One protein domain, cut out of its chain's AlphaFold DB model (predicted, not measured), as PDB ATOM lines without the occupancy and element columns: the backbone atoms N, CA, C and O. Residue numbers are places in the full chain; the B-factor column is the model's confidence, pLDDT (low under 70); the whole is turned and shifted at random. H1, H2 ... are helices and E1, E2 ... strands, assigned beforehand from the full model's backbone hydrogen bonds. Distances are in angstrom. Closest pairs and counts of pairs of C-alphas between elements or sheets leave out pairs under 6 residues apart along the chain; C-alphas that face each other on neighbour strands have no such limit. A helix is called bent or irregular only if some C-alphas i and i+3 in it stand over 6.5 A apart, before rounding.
ATOM      1  N   THR A  17     -52.279  -2.572 -16.551       95.06
ATOM      2  CA  THR A  17     -53.359  -3.098 -17.407       95.06
ATOM      3  C   THR A  17     -52.842  -3.555 -18.771       95.06
ATOM      4  O   THR A  17     -53.269  -4.571 -19.320       95.06
ATOM      5  N   GLU A  18     -51.899  -2.811 -19.337       96.12
ATOM      6  CA  GLU A  18     -51.260  -3.161 -20.598       96.12
ATOM      7  C   GLU A  18     -50.317  -4.366 -20.470       96.12
ATOM      8  O   GLU A  18     -50.188  -5.121 -21.435       96.12
ATOM      9  N   VAL A  19     -49.708  -4.588 -19.299       97.62
ATOM     10  CA  VAL A  19     -48.962  -5.820 -18.990       97.62
ATOM     11  C   VAL A  19     -49.908  -7.019 -18.943       97.62
ATOM     12  O   VAL A  19     -49.596  -8.033 -19.564       97.62
ATOM     13  N   CYS A  20     -51.090  -6.897 -18.328       97.06
ATOM     14  CA  CYS A  20     -52.099  -7.967 -18.312       97.06
ATOM     15  C   CYS A  20     -52.525  -8.373 -19.733       97.06
ATOM     16  O   CYS A  20     -52.587  -9.557 -20.065       97.06
ATOM     17  N   ILE A  21     -52.781  -7.389 -20.601       96.12
ATOM     18  CA  ILE A  21     -53.144  -7.633 -22.006       96.12
ATOM     19  C   ILE A  21     -51.983  -8.307 -22.754       96.12
ATOM     20  O   ILE A  21     -52.200  -9.264 -23.499       96.12
ATOM     21  N   LEU A  22     -50.749  -7.827 -22.559       96.38
ATOM     22  CA  LEU A  22     -49.564  -8.424 -23.173       96.38
ATOM     23  C   LEU A  22     -49.357  -9.869 -22.705       96.38
ATOM     24  O   LEU A  22     -49.083 -10.734 -23.535       96.38
ATOM     25  N   PHE A  23     -49.528 -10.140 -21.410       96.88
ATOM     26  CA  PHE A  23     -49.494 -11.491 -20.863       96.88
ATOM     27  C   PHE A  23     -50.514 -12.381 -21.566       96.88
ATOM     28  O   PHE A  23     -50.122 -13.414 -22.095       96.88
ATOM     29  N   GLY A  24     -51.777 -11.951 -21.677       94.50
ATOM     30  CA  GLY A  24     -52.824 -12.702 -22.379       94.50
ATOM     31  C   GLY A  24     -52.462 -13.055 -23.828       94.50
ATOM     32  O   GLY A  24     -52.677 -14.185 -24.263       94.50
ATOM     33  N   LEU A  25     -51.843 -12.126 -24.568       93.56
ATOM     34  CA  LEU A  25     -51.334 -12.389 -25.925       93.56
ATOM     35  C   LEU A  25     -50.169 -13.390 -25.945       93.56
ATOM     36  O   LEU A  25     -50.001 -14.128 -26.919       93.56
ATOM     37  N   LEU A  26     -49.349 -13.385 -24.895       93.94
ATOM     38  CA  LEU A  26     -48.166 -14.226 -24.764       93.94
ATOM     39  C   LEU A  26     -48.448 -15.598 -24.153       93.94
ATOM     40  O   LEU A  26     -47.635 -16.488 -24.376       93.94
ATOM     41  N   MET A  27     -49.565 -15.793 -23.442       94.00
ATOM     42  CA  MET A  27     -49.905 -17.026 -22.710       94.00
ATOM     43  C   MET A  27     -49.593 -18.326 -23.468       94.00
ATOM     44  O   MET A  27     -48.953 -19.194 -22.870       94.00
ATOM     45  N   PRO A  28     -49.920 -18.474 -24.773       91.31
ATOM     46  CA  PRO A  28     -49.616 -19.696 -25.528       91.31
ATOM     47  C   PRO A  28     -48.119 -20.026 -25.668       91.31
ATOM     48  O   PRO A  28     -47.767 -21.082 -26.188       91.31
ATOM     49  N   TYR A  29     -47.233 -19.119 -25.257       91.69
ATOM     50  CA  TYR A  29     -45.785 -19.196 -25.439       91.69
ATOM     51  C   TYR A  29     -44.999 -19.176 -24.121       91.69
ATOM     52  O   TYR A  29     -43.772 -19.100 -24.154       91.69
ATOM     53  N   LEU A  30     -45.677 -19.215 -22.969       94.69
ATOM     54  CA  LEU A  30     -45.038 -19.019 -21.662       94.69
ATOM     55  C   LEU A  30     -44.552 -20.304 -20.991       94.69
ATOM     56  O   LEU A  30     -43.825 -20.210 -20.007       94.69
ATOM     57  N   GLY A  31     -44.900 -21.484 -21.510       94.00
ATOM     58  CA  GLY A  31     -44.595 -22.755 -20.844       94.00
ATOM     59  C   GLY A  31     -43.111 -22.941 -20.518       94.00
ATOM     60  O   GLY A  31     -42.758 -23.206 -19.374       94.00
ATOM     61  N   GLU A  32     -42.217 -22.694 -21.480       94.31
ATOM     62  CA  GLU A  32     -40.765 -22.793 -21.249       94.31
ATOM     63  C   GLU A  32     -40.225 -21.733 -20.277       94.31
ATOM     64  O   GLU A  32     -39.227 -21.964 -19.594       94.31
ATOM     65  N   GLU A  33     -40.871 -20.572 -20.168       96.06
ATOM     66  CA  GLU A  33     -40.472 -19.545 -19.200       96.06
ATOM     67  C   GLU A  33     -40.937 -19.900 -17.789       96.06
ATOM     68  O   GLU A  33     -40.173 -19.762 -16.837       96.06
ATOM     69  N   LEU A  34     -42.145 -20.449 -17.654       96.00
ATOM     70  CA  LEU A  34     -42.642 -20.988 -16.392       96.00
ATOM     71  C   LEU A  34     -41.797 -22.183 -15.914       96.00
ATOM     72  O   LEU A  34     -41.495 -22.267 -14.724       96.00
ATOM     73  N   LYS A  35     -41.306 -23.030 -16.830       96.06
ATOM     74  CA  LYS A  35     -40.328 -24.090 -16.518       96.06
ATOM     75  C   LYS A  35     -39.036 -23.579 -15.918       96.06
ATOM     76  O   LYS A  35     -38.566 -24.127 -14.923       96.06
ATOM     77  N   LYS A  36     -38.485 -22.486 -16.448       95.38
ATOM     78  CA  LYS A  36     -37.291 -21.845 -15.865       95.38
ATOM     79  C   LYS A  36     -37.538 -21.334 -14.445       95.38
ATOM     80  O   LYS A  36     -36.605 -21.283 -13.651       95.38
ATOM     81  N   LEU A  37     -38.785 -20.998 -14.118       94.75
ATOM     82  CA  LEU A  37     -39.215 -20.611 -12.773       94.75
ATOM     83  C   LEU A  37     -39.587 -21.815 -11.888       94.75
ATOM     84  O   LEU A  37     -39.993 -21.625 -10.741       94.75
ATOM     85  N   GLY A  38     -39.440 -23.052 -12.371       94.62
ATOM     86  CA  GLY A  38     -39.719 -24.279 -11.621       94.62
ATOM     87  C   GLY A  38     -41.190 -24.705 -11.602       94.62
ATOM     88  O   GLY A  38     -41.611 -25.359 -10.649       94.62
ATOM     89  N   TYR A  39     -41.977 -24.310 -12.604       94.19
ATOM     90  CA  TYR A  39     -43.339 -24.805 -12.857       94.19
ATOM     91  C   TYR A  39     -43.340 -25.762 -14.065       94.19
ATOM     92  O   TYR A  39     -42.398 -25.735 -14.838       94.19
ATOM     93  N   GLU A  40     -44.359 -26.597 -14.287       91.12
ATOM     94  CA  GLU A  40     -44.374 -27.446 -15.500       91.12
ATOM     95  C   GLU A  40     -44.800 -26.645 -16.750       91.12
ATOM     96  O   GLU A  40     -44.286 -26.873 -17.846       91.12
ATOM     97  N   GLY A  41     -45.686 -25.657 -16.589       90.31
ATOM     98  CA  GLY A  41     -46.079 -24.682 -17.605       90.31
ATOM     99  C   GLY A  41     -46.805 -25.270 -18.818       90.31
ATOM    100  O   GLY A  41     -46.812 -24.630 -19.871       90.31
ATOM    101  N   SER A  42     -47.365 -26.478 -18.717       91.94
ATOM    102  CA  SER A  42     -48.034 -27.154 -19.840       91.94
ATOM    103  C   SER A  42     -49.480 -26.687 -20.005       91.94
ATOM    104  O   SER A  42     -49.972 -26.578 -21.128       91.94
ATOM    105  N   GLU A  43     -50.135 -26.353 -18.896       93.88
ATOM    106  CA  GLU A  43     -51.496 -25.828 -18.839       93.88
ATOM    107  C   GLU A  43     -51.536 -24.538 -18.015       93.88
ATOM    108  O   GLU A  43     -51.019 -24.499 -16.900       93.88
ATOM    109  N   ILE A  44     -52.146 -23.475 -18.555       95.50
ATOM    110  CA  ILE A  44     -52.246 -22.163 -17.898       95.50
ATOM    111  C   ILE A  44     -53.655 -21.606 -18.115       95.50
ATOM    112  O   ILE A  44     -54.047 -21.339 -19.254       95.50
ATOM    113  N   TYR A  45     -54.392 -21.373 -17.031       95.69
ATOM    114  CA  TYR A  45     -55.746 -20.814 -17.065       95.69
ATOM    115  C   TYR A  45     -55.908 -19.701 -16.032       95.69
ATOM    116  O   TYR A  45     -55.287 -19.740 -14.974       95.69
ATOM    117  N   PHE A  46     -56.763 -18.719 -16.315       95.75
ATOM    118  CA  PHE A  46     -57.257 -17.816 -15.274       95.75
ATOM    119  C   PHE A  46     -58.369 -18.517 -14.492       95.75
ATOM    120  O   PHE A  46     -59.302 -19.033 -15.104       95.75
ATOM    121  N   ASP A  47     -58.274 -18.501 -13.166       96.62
ATOM    122  CA  ASP A  47     -59.369 -18.889 -12.269       96.62
ATOM    123  C   ASP A  47     -60.233 -17.665 -11.934       96.62
ATOM    124  O   ASP A  47     -61.438 -17.637 -12.169       96.62
ATOM    125  N   GLU A  48     -59.586 -16.592 -11.474       95.50
ATOM    126  CA  GLU A  48     -60.248 -15.358 -11.056       95.50
ATOM    127  C   GLU A  48     -59.371 -14.140 -11.356       95.50
ATOM    128  O   GLU A  48     -58.152 -14.209 -11.212       95.50
ATOM    129  N   PHE A  49     -59.987 -13.010 -11.723       94.50
ATOM    130  CA  PHE A  49     -59.328 -11.704 -11.837       94.50
ATOM    131  C   PHE A  49     -60.066 -10.687 -10.957       94.50
ATOM    132  O   PHE A  49     -61.194 -10.301 -11.266       94.50
ATOM    133  N   ARG A  50     -59.440 -10.270  -9.853       89.50
ATOM    134  CA  ARG A  50     -60.043  -9.396  -8.834       89.50
ATOM    135  C   ARG A  50     -59.745  -7.921  -9.077       89.50
ATOM    136  O   ARG A  50     -60.563  -7.075  -8.724       89.50
ATOM    137  N   GLY A  51     -58.590  -7.614  -9.672       79.44
ATOM    138  CA  GLY A  51     -58.102  -6.235  -9.815       79.44
ATOM    139  C   GLY A  51     -57.763  -5.572  -8.473       79.44
ATOM    140  O   GLY A  51     -57.831  -4.350  -8.347       79.44
ATOM    141  N   SER A  52     -57.482  -6.385  -7.455       89.38
ATOM    142  CA  SER A  52     -57.005  -5.972  -6.137       89.38
ATOM    143  C   SER A  52     -56.015  -7.015  -5.651       89.38
ATOM    144  O   SER A  52     -56.330  -8.193  -5.793       89.38
ATOM    145  N   PHE A  53     -54.920  -6.601  -5.015       94.19
ATOM    146  CA  PHE A  53     -53.857  -7.502  -4.571       94.19
ATOM    147  C   PHE A  53     -54.357  -8.779  -3.849       94.19
ATOM    148  O   PHE A  53     -55.095  -8.667  -2.857       94.19
ATOM    149  N   PRO A  54     -53.908  -9.980  -4.269       94.50
ATOM    150  CA  PRO A  54     -53.237 -10.254  -5.544       94.50
ATOM    151  C   PRO A  54     -54.211 -10.116  -6.729       94.50
ATOM    152  O   PRO A  54     -55.337 -10.620  -6.656       94.50
ATOM    153  N   ASP A  55     -53.779  -9.474  -7.816       96.50
ATOM    154  CA  ASP A  55     -54.598  -9.152  -8.994       96.50
ATOM    155  C   ASP A  55     -55.452 -10.311  -9.506       96.50
ATOM    156  O   ASP A  55     -56.634 -10.130  -9.833       96.50
ATOM    157  N   CYS A  56     -54.854 -11.500  -9.617       97.06
ATOM    158  CA  CYS A  56     -55.531 -12.679 -10.134       97.06
ATOM    159  C   CYS A  56     -55.032 -13.984  -9.502       97.06
ATOM    160  O   CYS A  56     -54.007 -14.045  -8.824       97.06
ATOM    161  N   THR A  57     -55.788 -15.055  -9.742       98.00
ATOM    162  CA  THR A  57     -55.331 -16.430  -9.516       98.00
ATOM    163  C   THR A  57     -55.201 -17.134 -10.862       98.00
ATOM    164  O   THR A  57     -56.158 -17.186 -11.641       98.00
ATOM    165  N   LEU A  58     -54.013 -17.675 -11.140       97.31
ATOM    166  CA  LEU A  58     -53.764 -18.543 -12.290       97.31
ATOM    167  C   LEU A  58     -53.740 -20.003 -11.847       97.31
ATOM    168  O   LEU A  58     -53.138 -20.327 -10.831       97.31
ATOM    169  N   ILE A  59     -54.324 -20.895 -12.638       97.56
ATOM    170  CA  ILE A  59     -54.096 -22.333 -12.524       97.56
ATOM    171  C   ILE A  59     -52.970 -22.704 -13.481       97.56
ATOM    172  O   ILE A  59     -53.133 -22.579 -14.695       97.56
ATOM    173  N   VAL A  60     -51.845 -23.164 -12.936       96.44
ATOM    174  CA  VAL A  60     -50.709 -23.692 -13.699       96.44
ATOM    175  C   VAL A  60     -50.572 -25.177 -13.384       96.44
ATOM    176  O   VAL A  60     -50.284 -25.546 -12.245       96.44
ATOM    177  N   ASP A  61     -50.854 -26.027 -14.372       94.25
ATOM    178  CA  ASP A  61     -50.849 -27.496 -14.248       94.25
ATOM    179  C   ASP A  61     -51.651 -28.000 -13.029       94.25
ATOM    180  O   ASP A  61     -51.184 -28.794 -12.207       94.25
ATOM    181  N   GLY A  62     -52.864 -27.464 -12.867       94.12
ATOM    182  CA  GLY A  62     -53.775 -27.804 -11.770       94.12
ATOM    183  C   GLY A  62     -53.440 -27.173 -10.411       94.12
ATOM    184  O   GLY A  62     -54.161 -27.427  -9.446       94.12
ATOM    185  N   LYS A  63     -52.386 -26.351 -10.303       96.06
ATOM    186  CA  LYS A  63     -52.013 -25.656  -9.059       96.06
ATOM    187  C   LYS A  63     -52.381 -24.170  -9.119       96.06
ATOM    188  O   LYS A  63     -51.989 -23.509 -10.080       96.06
ATOM    189  N   PRO A  64     -53.086 -23.628  -8.110       97.12
ATOM    190  CA  PRO A  64     -53.376 -22.204  -8.048       97.12
ATOM    191  C   PRO A  64     -52.119 -21.411  -7.672       97.12
ATOM    192  O   PRO A  64     -51.398 -21.794  -6.752       97.12
ATOM    193  N   LEU A  65     -51.889 -20.302  -8.370       97.69
ATOM    194  CA  LEU A  65     -50.863 -19.302  -8.088       97.69
ATOM    195  C   LEU A  65     -51.538 -17.943  -7.901       97.69
ATOM    196  O   LEU A  65     -52.274 -17.497  -8.786       97.69
ATOM    197  N   LYS A  66     -51.259 -17.273  -6.783       97.81
ATOM    198  CA  LYS A  66     -51.593 -15.863  -6.562       97.81
ATOM    199  C   LYS A  66     -50.630 -14.997  -7.367       97.81
ATOM    200  O   LYS A  66     -49.416 -15.069  -7.162       97.81
ATOM    201  N   VAL A  67     -51.165 -14.189  -8.272       98.06
ATOM    202  CA  VAL A  67     -50.376 -13.417  -9.231       98.06
ATOM    203  C   VAL A  67     -50.634 -11.932  -9.072       98.06
ATOM    204  O   VAL A  67     -51.787 -11.522  -8.972       98.06
ATOM    205  N   GLU A  68     -49.555 -11.155  -9.117       98.19
ATOM    206  CA  GLU A  68     -49.603  -9.697  -9.242       98.19
ATOM    207  C   GLU A  68     -49.030  -9.265 -10.592       98.19
ATOM    208  O   GLU A  68     -47.971  -9.755 -11.011       98.19
ATOM    209  N   PHE A  69     -49.712  -8.350 -11.277       98.19
ATOM    210  CA  PHE A  69     -49.188  -7.708 -12.472       98.19
ATOM    211  C   PHE A  69     -48.539  -6.386 -12.113       98.19
ATOM    212  O   PHE A  69     -49.098  -5.581 -11.385       98.19
ATOM    213  N   GLU A  70     -47.366  -6.130 -12.685       97.69
ATOM    214  CA  GLU A  70     -46.628  -4.902 -12.405       97.69
ATOM    215  C   GLU A  70     -46.014  -4.310 -13.669       97.69
ATOM    216  O   GLU A  70     -45.556  -5.026 -14.565       97.69
ATOM    217  N   LEU A  71     -45.939  -2.980 -13.768       96.25
ATOM    218  CA  LEU A  71     -45.144  -2.383 -14.848       96.25
ATOM    219  C   LEU A  71     -43.649  -2.650 -14.613       96.25
ATOM    220  O   LEU A  71     -42.930  -3.047 -15.533       96.25
ATOM    221  N   TYR A  72     -43.205  -2.474 -13.373       96.56
ATOM    222  CA  TYR A  72     -41.836  -2.699 -12.933       96.56
ATOM    223  C   TYR A  72     -41.836  -3.398 -11.578       96.56
ATOM    224  O   TYR A  72     -42.704  -3.147 -10.752       96.56
ATOM    225  N   THR A  73     -40.839  -4.233 -11.305       95.50
ATOM    226  CA  THR A  73     -40.698  -4.875  -9.987       95.50
ATOM    227  C   THR A  73     -40.540  -3.884  -8.826       95.50
ATOM    228  O   THR A  73     -40.847  -4.234  -7.688       95.50
ATOM    229  N   SER A  74     -40.082  -2.651  -9.077       92.25
ATOM    230  CA  SER A  74     -40.086  -1.575  -8.080       92.25
ATOM    231  C   SER A  74     -41.493  -1.207  -7.604       92.25
ATOM    232  O   SER A  74     -41.662  -0.966  -6.411       92.25
ATOM    233  N   ASN A  75     -42.487  -1.212  -8.499       93.38
ATOM    234  CA  ASN A  75     -43.866  -0.841  -8.187       93.38
ATOM    235  C   ASN A  75     -44.455  -1.760  -7.109       93.38
ATOM    236  O   ASN A  75     -45.005  -1.257  -6.136       93.38
ATOM    237  N   PHE A  76     -44.196  -3.071  -7.189       93.94
ATOM    238  CA  PHE A  76     -44.600  -4.045  -6.164       93.94
ATOM    239  C   PHE A  76     -44.153  -3.629  -4.754       93.94
ATOM    240  O   PHE A  76     -44.891  -3.735  -3.771       93.94
ATOM    241  N   VAL A  77     -42.915  -3.131  -4.650       90.19
ATOM    242  CA  VAL A  77     -42.335  -2.669  -3.384       90.19
ATOM    243  C   VAL A  77     -42.929  -1.326  -2.963       90.19
ATOM    244  O   VAL A  77     -43.204  -1.128  -1.781       90.19
ATOM    245  N   GLU A  78     -43.125  -0.406  -3.908       88.25
ATOM    246  CA  GLU A  78     -43.709   0.919  -3.667       88.25
ATOM    247  C   GLU A  78     -45.171   0.839  -3.209       88.25
ATOM    248  O   GLU A  78     -45.577   1.587  -2.319       88.25
ATOM    249  N   HIS A  79     -45.940  -0.105  -3.754       87.88
ATOM    250  CA  HIS A  79     -47.309  -0.396  -3.340       87.88
ATOM    251  C   HIS A  79     -47.388  -1.048  -1.948       87.88
ATOM    252  O   HIS A  79     -48.435  -1.003  -1.299       87.88
ATOM    253  N   GLY A  80     -46.277  -1.601  -1.445       90.50
ATOM    254  CA  GLY A  80     -46.203  -2.217  -0.121       90.50
ATOM    255  C   GLY A  80     -46.885  -3.582  -0.046       90.50
ATOM    256  O   GLY A  80     -47.413  -3.942   1.008       90.50
ATOM    257  N   HIS A  81     -46.896  -4.330  -1.150       90.25
ATOM    258  CA  HIS A  81     -47.501  -5.655  -1.207       90.25
ATOM    259  C   HIS A  81     -46.703  -6.690  -0.392       90.25
ATOM    260  O   HIS A  81     -45.474  -6.735  -0.502       90.25
ATOM    261  N   PRO A  82     -47.368  -7.524   0.433       93.19
ATOM    262  CA  PRO A  82     -46.705  -8.570   1.208       93.19
ATOM    263  C   PRO A  82     -46.214  -9.708   0.288       93.19
ATOM    264  O   PRO A  82     -47.036 -10.382  -0.338       93.19
ATOM    265  N   PRO A  83     -44.892  -9.967   0.202       93.81
ATOM    266  CA  PRO A  83     -44.335 -11.026  -0.646       93.81
ATOM    267  C   PRO A  83     -44.886 -12.425  -0.348       93.81
ATOM    268  O   PRO A  83     -45.001 -13.247  -1.244       93.81
ATOM    269  N   GLU A  84     -45.222 -12.700   0.911       94.50
ATOM    270  CA  GLU A  84     -45.776 -13.973   1.382       94.50
ATOM    271  C   GLU A  84     -47.169 -14.310   0.825       94.50
ATOM    272  O   GLU A  84     -47.573 -15.471   0.867       94.50
ATOM    273  N   ASP A  85     -47.887 -13.323   0.285       95.06
ATOM    274  CA  ASP A  85     -49.209 -13.500  -0.322       95.06
ATOM    275  C   ASP A  85     -49.177 -13.447  -1.858       95.06
ATOM    276  O   ASP A  85     -50.228 -13.352  -2.492       95.06
ATOM    277  N   CYS A  86     -47.991 -13.546  -2.465       97.12
ATOM    278  CA  CYS A  86     -47.798 -13.537  -3.911       97.12
ATOM    279  C   CYS A  86     -46.866 -14.682  -4.337       97.12
ATOM    280  O   CYS A  86     -45.718 -14.759  -3.905       97.12
ATOM    281  N   ASP A  87     -47.345 -15.566  -5.213       97.25
ATOM    282  CA  ASP A  87     -46.560 -16.705  -5.706       97.25
ATOM    283  C   ASP A  87     -45.722 -16.334  -6.942       97.25
ATOM    284  O   ASP A  87     -44.646 -16.896  -7.185       97.25
ATOM    285  N   LEU A  88     -46.223 -15.399  -7.753       97.62
ATOM    286  CA  LEU A  88     -45.615 -15.000  -9.018       97.62
ATOM    287  C   LEU A  88     -45.949 -13.543  -9.354       97.62
ATOM    288  O   LEU A  88     -47.113 -13.173  -9.456       97.62
ATOM    289  N   ILE A  89     -44.922 -12.745  -9.632       98.25
ATOM    290  CA  ILE A  89     -45.081 -11.422 -10.240       98.25
ATOM    291  C   ILE A  89     -44.927 -11.565 -11.748       98.25
ATOM    292  O   ILE A  89     -43.951 -12.148 -12.227       98.25
ATOM    293  N   ILE A  90     -45.859 -10.997 -12.505       98.38
ATOM    294  CA  ILE A  90     -45.769 -10.898 -13.961       98.38
ATOM    295  C   ILE A  90     -45.556  -9.434 -14.311       98.38
ATOM    296  O   ILE A  90     -46.464  -8.617 -14.180       98.38
ATOM    297  N   CYS A  91     -44.354  -9.092 -14.774       98.25
ATOM    298  CA  CYS A  91     -44.001  -7.701 -15.032       98.25
ATOM    299  C   CYS A  91     -43.588  -7.436 -16.476       98.25
ATOM    300  O   CYS A  91     -43.079  -8.322 -17.169       98.25
ATOM    301  N   TRP A  92     -43.727  -6.181 -16.923       97.62
ATOM    302  CA  TRP A  92     -43.103  -5.772 -18.184       97.62
ATOM    303  C   TRP A  92     -41.584  -5.909 -18.100       97.62
ATOM    304  O   TRP A  92     -41.011  -6.619 -18.925       97.62
ATOM    305  N   LYS A  93     -40.946  -5.278 -17.106       96.44
ATOM    306  CA  LYS A  93     -39.490  -5.308 -16.937       96.44
ATOM    307  C   LYS A  93     -39.089  -5.474 -15.475       96.44
ATOM    308  O   LYS A  93     -39.601  -4.766 -14.610       96.44
ATOM    309  N   GLN A  94     -38.108  -6.338 -15.228       95.81
ATOM    310  CA  GLN A  94     -37.483  -6.456 -13.919       95.81
ATOM    311  C   GLN A  94     -36.390  -5.389 -13.774       95.81
ATOM    312  O   GLN A  94     -35.316  -5.466 -14.370       95.81
ATOM    313  N   ASP A  95     -36.678  -4.347 -13.005       93.50
ATOM    314  CA  ASP A  95     -35.784  -3.214 -12.750       93.50
ATOM    315  C   ASP A  95     -35.090  -3.283 -11.380       93.50
ATOM    316  O   ASP A  95     -34.135  -2.545 -11.125       93.50
ATOM    317  N   ARG A  96     -35.527  -4.208 -10.519       91.06
ATOM    318  CA  ARG A  96     -34.961  -4.489  -9.202       91.06
ATOM    319  C   ARG A  96     -35.052  -5.996  -8.889       91.06
ATOM    320  O   ARG A  96     -36.062  -6.627  -9.197       91.06
ATOM    321  N   PRO A  97     -34.036  -6.607  -8.248       91.00
ATOM    322  CA  PRO A  97     -34.141  -7.987  -7.774       91.00
ATOM    323  C   PRO A  97     -35.148  -8.123  -6.618       91.00
ATOM    324  O   PRO A  97     -35.199  -7.273  -5.725       91.00
ATOM    325  N   LEU A  98     -35.918  -9.214  -6.626       91.00
ATOM    326  CA  LEU A  98     -36.838  -9.609  -5.557       91.00
ATOM    327  C   LEU A  98     -36.496 -11.035  -5.115       91.00
ATOM    328  O   LEU A  98     -36.592 -11.966  -5.907       91.00
ATOM    329  N   ASP A  99     -36.096 -11.205  -3.854       88.69
ATOM    330  CA  ASP A  99     -35.578 -12.494  -3.365       88.69
ATOM    331  C   ASP A  99     -36.681 -13.486  -2.967       88.69
ATOM    332  O   ASP A  99     -36.447 -14.690  -2.900       88.69
ATOM    333  N   LYS A 100     -37.880 -12.984  -2.647       91.44
ATOM    334  CA  LYS A 100     -38.954 -13.771  -2.015       91.44
ATOM    335  C   LYS A 100     -40.043 -14.252  -2.973       91.44
ATOM    336  O   LYS A 100     -40.809 -15.127  -2.593       91.44
ATOM    337  N   VAL A 101     -40.120 -13.686  -4.176       94.38
ATOM    338  CA  VAL A 101     -41.201 -13.950  -5.134       94.38
ATOM    339  C   VAL A 101     -40.591 -14.218  -6.500       94.38
ATOM    340  O   VAL A 101     -39.646 -13.541  -6.907       94.38
ATOM    341  N   LYS A 102     -41.116 -15.214  -7.216       96.69
ATOM    342  CA  LYS A 102     -40.686 -15.498  -8.589       96.69
ATOM    343  C   LYS A 102     -41.181 -14.392  -9.518       96.69
ATOM    344  O   LYS A 102     -42.286 -13.887  -9.346       96.69
ATOM    345  N   VAL A 103     -40.382 -14.047 -10.524       97.88
ATOM    346  CA  VAL A 103     -40.699 -12.975 -11.477       97.88
ATOM    347  C   VAL A 103     -40.704 -13.538 -12.892       97.88
ATOM    348  O   VAL A 103     -39.715 -14.116 -13.340       97.88
ATOM    349  N   LEU A 104     -41.813 -13.353 -13.604       97.88
ATOM    350  CA  LEU A 104     -41.924 -13.593 -15.037       97.88
ATOM    351  C   LEU A 104     -41.829 -12.256 -15.782       97.88
ATOM    352  O   LEU A 104     -42.787 -11.483 -15.830       97.88
ATOM    353  N   GLU A 105     -40.667 -11.993 -16.379       97.75
ATOM    354  CA  GLU A 105     -40.405 -10.777 -17.154       97.75
ATOM    355  C   GLU A 105     -40.840 -10.933 -18.622       97.75
ATOM    356  O   GLU A 105     -40.242 -11.683 -19.399       97.75
ATOM    357  N   LEU A 106     -41.856 -10.171 -19.038       97.88
ATOM    358  CA  LEU A 106     -42.389 -10.237 -20.402       97.88
ATOM    359  C   LEU A 106     -41.470  -9.595 -21.450       97.88
ATOM    360  O   LEU A 106     -41.512  -9.988 -22.619       97.88
ATOM    361  N   TYR A 107     -40.618  -8.638 -21.067       96.31
ATOM    362  CA  TYR A 107     -39.698  -7.968 -21.993       96.31
ATOM    363  C   TYR A 107     -38.747  -8.945 -22.699       96.31
ATOM    364  O   TYR A 107     -38.576  -8.864 -23.920       96.31
ATOM    365  N   GLU A 108     -38.183  -9.916 -21.976       94.56
ATOM    366  CA  GLU A 108     -37.276 -10.922 -22.547       94.56
ATOM    367  C   GLU A 108     -37.986 -11.876 -23.518       94.56
ATOM    368  O   GLU A 108     -37.395 -12.339 -24.499       94.56
ATOM    369  N   ILE A 109     -39.278 -12.128 -23.303       94.44
ATOM    370  CA  ILE A 109     -40.111 -12.912 -24.220       94.44
ATOM    371  C   ILE A 109     -40.378 -12.116 -25.498       94.44
ATOM    372  O   ILE A 109     -40.188 -12.629 -26.602       94.44
ATOM    373  N   VAL A 110     -40.748 -10.840 -25.361       93.69
ATOM    374  CA  VAL A 110     -41.009  -9.940 -26.493       93.69
ATOM    375  C   VAL A 110     -39.768  -9.727 -27.358       93.69
ATOM    376  O   VAL A 110     -39.898  -9.667 -28.581       93.69
ATOM    377  N   LYS A 111     -38.555  -9.691 -26.786       92.12
ATOM    378  CA  LYS A 111     -37.308  -9.646 -27.581       92.12
ATOM    379  C   LYS A 111     -37.199 -10.797 -28.581       92.12
ATOM    380  O   LYS A 111     -36.649 -10.618 -29.665       92.12
ATOM    381  N   ARG A 112     -37.734 -11.972 -28.235       91.50
ATOM    382  CA  ARG A 112     -37.764 -13.165 -29.097       91.50
ATOM    383  C   ARG A 112     -38.971 -13.180 -30.046       91.50
ATOM    384  O   ARG A 112     -39.027 -14.012 -30.948       91.50
ATOM    385  N   MET A 113     -39.923 -12.260 -29.868       87.94
ATOM    386  CA  MET A 113     -41.171 -12.142 -30.629       87.94
ATOM    387  C   MET A 113     -41.407 -10.697 -31.105       87.94
ATOM    388  O   MET A 113     -42.397 -10.071 -30.717       87.94
ATOM    389  N   PRO A 114     -40.535 -10.148 -31.973       76.75
ATOM    390  CA  PRO A 114     -40.538  -8.721 -32.302       76.75
ATOM    391  C   PRO A 114     -41.860  -8.231 -32.910       76.75
ATOM    392  O   PRO A 114     -42.237  -7.085 -32.718       76.75
ATOM    393  N   ASN A 115     -42.628  -9.101 -33.572       86.38
ATOM    394  CA  ASN A 115     -43.892  -8.716 -34.212       86.38
ATOM    395  C   ASN A 115     -45.035  -8.401 -33.225       86.38
ATOM    396  O   ASN A 115     -46.093  -7.958 -33.658       86.38
ATOM    397  N   ILE A 116     -44.860  -8.646 -31.920       91.31
ATOM    398  CA  ILE A 116     -45.872  -8.315 -30.901       91.31
ATOM    399  C   ILE A 116     -45.898  -6.809 -30.615       91.31
ATOM    400  O   ILE A 116     -46.936  -6.288 -30.205       91.31
ATOM    401  N   ILE A 117     -44.784  -6.105 -30.846       92.31
ATOM    402  CA  ILE A 117     -44.664  -4.664 -30.628       92.31
ATOM    403  C   ILE A 117     -44.184  -3.986 -31.916       92.31
ATOM    404  O   ILE A 117     -43.062  -4.205 -32.350       92.31
TER     405      ILE A 117
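Overview. This is residues 17 to 117 of the 265 residues of an uncharacterized protein of Candidatus Bathyarchaeota archaeon (UniProt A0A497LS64). One strongly twisted sheet of five strands makes the body, with the long helix H1 slanting over one face and the short helix H3 over the opposite face. The short helix H2 packs near the edge strand E5, and H4 continues from E5 and only grazes the sheet. The printed part has 101 residues, in the order H1 H2 E1 E2 E3 H3 E4 E5 H4; the mixed sheet runs E1 E2 E3 E4 E5, and the class is mixed, helices and strands. It is compact, with a radius of gyration of the C-alphas of 12.6 A and spans of 34 by 29 by 24 A.

Along the chain. H1, residues 17 to 29, begins at C-alpha 17 (-53.359, -3.098, -17.407) and is 19.5 A long; it is irregular, with C-alphas 25 and 28 7.5 A apart. H2 is residues 31 to 36, E1 44 to 49, 14.0 A, and E2 56 to 60. E3, residues 63 to 72, is 25.4 A long. H3 is 73 to 78, E4 88 to 93, 13.9 A, E5 102 to 105, and H4 106 to 111, ending at C-alpha 111 (-37.308, -9.646, -27.581).

Arrangement. E1, E2 and E3 form a meander, each the antiparallel neighbour of the one before, with N 45 and O 59 at 2.9 A and N 65 and O 58 at 2.8 A. E3, H3 and E4 form a strand-helix-strand unit, two parallel neighbour strands with a helix between, its crossover right-handed; N 90 and O 68 are 2.9 A apart. E5 is parallel to E4, with N 104 and O 89 at 2.8 A. H1 is on the sheet at a height of 7.3 A, its closest C-alphas to E4 being Val 19 and Trp 92, 5.9 A. H2 is over none of the strands; its closest C-alphas to E5 are Glu 33 and Leu 104, 7.4 A. H1 and H4 are close but not clearly touching, Phe 23 and Leu 106 being their closest C-alphas, 7.2 A. Each O i to N i+4 pair is within hydrogen-bond range in H2 and H4, against 7 of 9 in H1 and 1 of 2 in H3.

Size, cuts and confidence. The C-alphas farthest apart, of Glu 84 and Asn 115, are 36.0 A apart. The printed part has no cut and no long link, and no printed residue is under 70 in pLDDT.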